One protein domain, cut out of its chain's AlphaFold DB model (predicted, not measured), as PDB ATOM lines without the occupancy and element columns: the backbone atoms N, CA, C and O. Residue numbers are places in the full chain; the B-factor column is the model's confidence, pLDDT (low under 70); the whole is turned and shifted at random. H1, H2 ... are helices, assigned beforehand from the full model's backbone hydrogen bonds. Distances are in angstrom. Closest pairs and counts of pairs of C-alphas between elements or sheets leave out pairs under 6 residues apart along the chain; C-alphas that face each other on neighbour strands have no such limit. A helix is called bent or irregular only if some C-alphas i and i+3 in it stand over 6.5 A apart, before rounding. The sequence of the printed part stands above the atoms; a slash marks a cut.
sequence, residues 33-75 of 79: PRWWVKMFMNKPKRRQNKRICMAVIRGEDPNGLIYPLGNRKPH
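AT A GLANCE: This is residues 33 to 75 of the 79 residues of an uncharacterized protein of Thiocapsa sp. KS1 (UniProt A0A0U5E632). A short helix, H1, and a longer one, H2, meet near their ends at a corner like an L, and the unnamed stretch of residues 58 to 75 folds back along H2 toward the H1 end. The printed part has 43 residues with two named helices, H1 then H2, and no named strand; its class is all helix. It is loose, with a radius of gyration of the C-alphas of 12.1 A, and flat, spanning 34 by 20 by 10 A.

HOW THE PARTS SIT: H1, residues 34 to 41, and H2, residues 44 to 57, are joined by a tight link of 2 residues. They are close but not clearly touching: their closest C-alphas, of Lys 38 and Pro 44, are 7.6 A apart. Their lines are about perpendicular, at 84 degrees. In H1 and H2 every O i to N i+4 pair is within hydrogen-bond range.

IN THESE COORDINATES: H1 begins at C-alpha 34 (10.327, 27.341, 3.140) and is 9.9 A long from first to last C-alpha. It is neither bent nor irregular, but only just: C-alphas 38 and 41 are 6.1 A apart. H2 measures 20.2 A, ending at C-alpha 57 (24.893, 13.704, -18.262).

THE WHOLE: The C-alphas farthest apart, of Pro 33 and Asn 63, are 35.8 A apart. The printed part has no cut. Residue 71 and residues 73 to 75 have pLDDT under 70.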
ATOM      1  N   PRO A  33       5.578  27.736   3.544       85.31
ATOM      2  CA  PRO A  33       6.645  26.840   3.922       85.31
ATOM      3  C   PRO A  33       7.894  27.096   3.101       85.31
ATOM      4  O   PRO A  33       7.864  27.265   1.879       85.31
ATOM      5  N   ARG A  34       9.040  27.058   3.776       82.62
ATOM      6  CA  ARG A  34      10.327  27.341   3.140       82.62
ATOM      7  C   ARG A  34      10.611  26.400   1.968       82.62
ATOM      8  O   ARG A  34      11.244  26.826   1.005       82.62
ATOM      9  N   TRP A  35      10.139  25.152   2.027       84.00
ATOM     10  CA  TRP A  35      10.260  24.196   0.926       84.00
ATOM     11  C   TRP A  35       9.465  24.642  -0.308       84.00
ATOM     12  O   TRP A  35      10.018  24.598  -1.406       84.00
ATOM     13  N   TRP A  36       8.246  25.164  -0.133       85.00
ATOM     14  CA  TRP A  36       7.404  25.668  -1.222       85.00
ATOM     15  C   TRP A  36       8.069  26.855  -1.905       85.00
ATOM     16  O   TRP A  36       8.310  26.836  -3.110       85.00
ATOM     17  N   VAL A  37       8.500  27.844  -1.112       84.44
ATOM     18  CA  VAL A  37       9.251  29.000  -1.623       84.44
ATOM     19  C   VAL A  37      10.479  28.530  -2.404       84.44
ATOM     20  O   VAL A  37      10.767  29.039  -3.484       84.44
ATOM     21  N   LYS A  38      11.203  27.527  -1.892       83.38
ATOM     22  CA  LYS A  38      12.384  26.961  -2.553       83.38
ATOM     23  C   LYS A  38      12.027  26.317  -3.898       83.38
ATOM     24  O   LYS A  38      12.821  26.439  -4.824       83.38
ATOM     25  N   MET A  39      10.905  25.608  -3.996       80.81
ATOM     26  CA  MET A  39      10.513  24.883  -5.206       80.81
ATOM     27  C   MET A  39       9.910  25.798  -6.271       80.81
ATOM     28  O   MET A  39      10.358  25.749  -7.414       80.81
ATOM     29  N   PHE A  40       8.979  26.668  -5.885       79.19
ATOM     30  CA  PHE A  40       8.117  27.378  -6.831       79.19
ATOM     31  C   PHE A  40       8.464  28.863  -6.982       79.19
ATOM     32  O   PHE A  40       8.339  29.428  -8.065       79.19
ATOM     33  N   MET A  41       8.987  29.514  -5.938       80.06
ATOM     34  CA  MET A  41       9.218  30.966  -5.965       80.06
ATOM     35  C   MET A  41      10.683  31.345  -6.215       80.06
ATOM     36  O   MET A  41      10.976  32.296  -6.946       80.06
ATOM     37  N   ASN A  42      11.620  30.613  -5.609       83.25
ATOM     38  CA  ASN A  42      13.044  30.923  -5.624       83.25
ATOM     39  C   ASN A  42      13.756  30.214  -6.771       83.25
ATOM     40  O   ASN A  42      14.149  29.052  -6.664       83.25
ATOM     41  N   LYS A  43      14.010  30.978  -7.838       77.31
ATOM     42  CA  LYS A  43      14.818  30.561  -8.996       77.31
ATOM     43  C   LYS A  43      14.422  29.162  -9.532       77.31
ATOM     44  O   LYS A  43      15.320  28.346  -9.759       77.31
ATOM     45  N   PRO A  44      13.124  28.870  -9.761       80.69
ATOM     46  CA  PRO A  44      12.652  27.540 -10.176       80.69
ATOM     47  C   PRO A  44      13.358  27.035 -11.446       80.69
ATOM     48  O   PRO A  44      13.798  25.888 -11.504       80.69
ATOM     49  N   LYS A  45      13.627  27.928 -12.406       81.25
ATOM     50  CA  LYS A  45      14.347  27.603 -13.648       81.25
ATOM     51  C   LYS A  45      15.766  27.106 -13.433       81.25
ATOM     52  O   LYS A  45      16.203  26.209 -14.132       81.25
ATOM     53  N   ARG A  46      16.489  27.615 -12.427       84.56
ATOM     54  CA  ARG A  46      17.836  27.094 -12.129       84.56
ATOM     55  C   ARG A  46      17.781  25.626 -11.713       84.56
ATOM     56  O   ARG A  46      18.706  24.878 -12.003       84.56
ATOM     57  N   ARG A  47      16.698  25.199 -11.054       85.06
ATOM     58  CA  ARG A  47      16.491  23.785 -10.721       85.06
ATOM     59  C   ARG A  47      16.132  22.968 -11.947       85.06
ATOM     60  O   ARG A  47      16.661  21.875 -12.092       85.06
ATOM     61  N   GLN A  48      15.250  23.489 -12.796       86.12
ATOM     62  CA  GLN A  48      14.855  22.820 -14.032       86.12
ATOM     63  C   GLN A  48      16.052  22.658 -14.975       86.12
ATOM     64  O   GLN A  48      16.317  21.545 -15.402       86.12
ATOM     65  N   ASN A  49      16.861  23.704 -15.173       89.12
ATOM     66  CA  ASN A  49      18.109  23.613 -15.932       89.12
ATOM     67  C   ASN A  49      19.059  22.592 -15.315       89.12
ATOM     68  O   ASN A  49      19.570  21.748 -16.030       89.12
ATOM     69  N   LYS A  50      19.255  22.602 -13.986       89.31
ATOM     70  CA  LYS A  50      20.086  21.584 -13.327       89.31
ATOM     71  C   LYS A  50      19.563  20.167 -13.590       89.31
ATOM     72  O   LYS A  50      20.368  19.273 -13.815       89.31
ATOM     73  N   ARG A  51      18.241  19.960 -13.557       88.81
ATOM     74  CA  ARG A  51      17.617  18.668 -13.879       88.81
ATOM     75  C   ARG A  51      17.891  18.261 -15.327       88.81
ATOM     76  O   ARG A  51      18.323  17.138 -15.527       88.81
ATOM     77  N   ILE A  52      17.722  19.175 -16.281       90.75
ATOM     78  CA  ILE A  52      18.004  18.939 -17.705       90.75
ATOM     79  C   ILE A  52      19.490  18.627 -17.926       90.75
ATOM     80  O   ILE A  52      19.818  17.629 -18.549       90.75
ATOM     81  N   CYS A  53      20.407  19.404 -17.344       90.62
ATOM     82  CA  CYS A  53      21.838  19.117 -17.450       90.62
ATOM     83  C   CYS A  53      22.190  17.752 -16.837       90.62
ATOM     84  O   CYS A  53      22.999  17.019 -17.389       90.62
ATOM     85  N   MET A  54      21.577  17.390 -15.703       91.75
ATOM     86  CA  MET A  54      21.768  16.065 -15.103       91.75
ATOM     87  C   MET A  54      21.191  14.938 -15.967       91.75
ATOM     88  O   MET A  54      21.763  13.857 -15.964       91.75
ATOM     89  N   ALA A  55      20.094  15.173 -16.685       89.56
ATOM     90  CA  ALA A  55      19.524  14.231 -17.647       89.56
ATOM     91  C   ALA A  55      20.458  14.007 -18.848       89.56
ATOM     92  O   ALA A  55      20.781  12.863 -19.158       89.56
ATOM     93  N   VAL A  56      21.006  15.082 -19.425       91.00
ATOM     94  CA  VAL A  56      22.023  15.001 -20.491       91.00
ATOM     95  C   VAL A  56      23.244  14.197 -20.034       91.00
ATOM     96  O   VAL A  56      23.698  13.306 -20.740       91.00
ATOM     97  N   ILE A  57      23.752  14.453 -18.821       92.25
ATOM     98  CA  ILE A  57      24.893  13.704 -18.262       92.25
ATOM     99  C   ILE A  57      24.572  12.208 -18.091       92.25
ATOM    100  O   ILE A  57      25.468  11.378 -18.204       92.25
ATOM    101  N   ARG A  58      23.310  11.846 -17.825       92.56
ATOM    102  CA  ARG A  58      22.874  10.441 -17.731       92.56
ATOM    103  C   ARG A  58      22.707   9.758 -19.092       92.56
ATOM    104  O   ARG A  58      22.473   8.555 -19.103       92.56
ATOM    105  N   GLY A  59      22.842  10.489 -20.199       89.75
ATOM    106  CA  GLY A  59      22.729   9.952 -21.555       89.75
ATOM    107  C   GLY A  59      21.345  10.095 -22.192       89.75
ATOM    108  O   GLY A  59      21.079   9.424 -23.184       89.75
ATOM    109  N   GLU A  60      20.458  10.940 -21.652       88.31
ATOM    110  CA  GLU A  60      19.229  11.317 -22.367       88.31
ATOM    111  C   GLU A  60      19.562  12.163 -23.608       88.31
ATOM    112  O   GLU A  60      20.507  12.957 -23.578       88.31
ATOM    113  N   ASP A  61      18.779  12.012 -24.686       86.88
ATOM    114  CA  ASP A  61      18.976  12.756 -25.937       86.88
ATOM    115  C   ASP A  61      18.870  14.277 -25.696       86.88
ATOM    116  O   ASP A  61      17.788  14.778 -25.357       86.88
ATOM    117  N   PRO A  62      19.960  15.041 -25.897       78.44
ATOM    118  CA  PRO A  62      19.959  16.485 -25.702       78.44
ATOM    119  C   PRO A  62      18.979  17.225 -26.615       78.44
ATOM    120  O   PRO A  62      18.480  18.280 -26.225       78.44
ATOM    121  N   ASN A  63      18.683  16.692 -27.805       78.62
ATOM    122  CA  ASN A  63      17.809  17.354 -28.775       78.62
ATOM    123  C   ASN A  63      16.329  17.295 -28.369       78.62
ATOM    124  O   ASN A  63      15.553  18.172 -28.745       78.62
ATOM    125  N   GLY A  64      15.943  16.304 -27.560       78.19
ATOM    126  CA  GLY A  64      14.607  16.214 -26.965       78.19
ATOM    127  C   GLY A  64      14.419  17.095 -25.723       78.19
ATOM    128  O   GLY A  64      13.293  17.294 -25.263       78.19
ATOM    129  N   LEU A  65      15.504  17.640 -25.161       81.19
ATOM    130  CA  LEU A  65      15.487  18.370 -23.897       81.19
ATOM    131  C   LEU A  65      15.443  19.888 -24.116       81.19
ATOM    132  O   LEU A  65      16.442  20.543 -24.401       81.19
ATOM    133  N   ILE A  66      14.268  20.481 -23.903       83.44
ATOM    134  CA  ILE A  66      14.056  21.925 -24.077       83.44
ATOM    135  C   ILE A  66      14.338  22.673 -22.769       83.44
ATOM    136  O   ILE A  66      13.675  22.467 -21.746       83.44
ATOM    137  N   TYR A  67      15.292  23.605 -22.805       81.81
ATOM    138  CA  TYR A  67      15.543  24.515 -21.689       81.81
ATOM    139  C   TYR A  67      14.410  25.550 -21.537       81.81
ATOM    140  O   TYR A  67      13.927  26.102 -22.526       81.81
ATOM    141  N   PRO A  68      14.000  25.890 -20.302       82.12
ATOM    142  CA  PRO A  68      12.994  26.921 -20.062       82.12
ATOM    143  C   PRO A  68      13.521  28.323 -20.428       82.12
ATOM    144  O   PRO A  68      14.281  28.924 -19.669       82.12
ATOM    145  N   LEU A  69      13.073  28.862 -21.569       78.94
ATOM    146  CA  LEU A  69      13.495  30.165 -22.120       78.94
ATOM    147  C   LEU A  69      12.674  31.373 -21.622       78.94
ATOM    148  O   LEU A  69      13.197  32.479 -21.519       78.94
ATOM    149  N   GLY A  70      11.387  31.198 -21.301       73.44
ATOM    150  CA  GLY A  70      10.495  32.321 -20.962       73.44
ATOM    151  C   GLY A  70      10.803  32.958 -19.604       73.44
ATOM    152  O   GLY A  70      11.343  32.288 -18.735       73.44
ATOM    153  N   ASN A  71      10.407  34.220 -19.369       68.38
ATOM    154  CA  ASN A  71      10.668  34.983 -18.128       68.38
ATOM    155  C   ASN A  71       9.516  35.040 -17.105       68.38
ATOM    156  O   ASN A  71       9.612  35.742 -16.102       68.38
ATOM    157  N   ARG A  72       8.472  34.223 -17.268       70.88
ATOM    158  CA  ARG A  72       7.333  34.198 -16.336       70.88
ATOM    159  C   ARG A  72       7.702  33.544 -14.999       70.88
ATOM    160  O   ARG A  72       8.300  32.465 -14.975       70.88
ATOM    161  N   LYS A  73       7.376  34.205 -13.885       66.31
ATOM    162  CA  LYS A  73       7.472  33.628 -12.536       66.31
ATOM    163  C   LYS A  73       6.217  32.777 -12.281       66.31
ATOM    164  O   LYS A  73       5.140  33.196 -12.699       66.31
ATOM    165  N   PRO A  74       6.317  31.606 -11.627       65.94
ATOM    166  CA  PRO A  74       5.128  30.871 -11.206       65.94
ATOM    167  C   PRO A  74       4.309  31.740 -10.244       65.94
ATOM    168  O   PRO A  74       4.858  32.253  -9.266       65.94
ATOM    169  N   HIS A  75       3.022  31.920 -10.537       63.03
ATOM    170  CA  HIS A  75       2.053  32.600  -9.665       63.03
ATOM    171  C   HIS A  75       1.308  31.594  -8.771       63.03
ATOM    172  O   HIS A  75       0.159  31.806  -8.408       63.03
TER     173      HIS A  75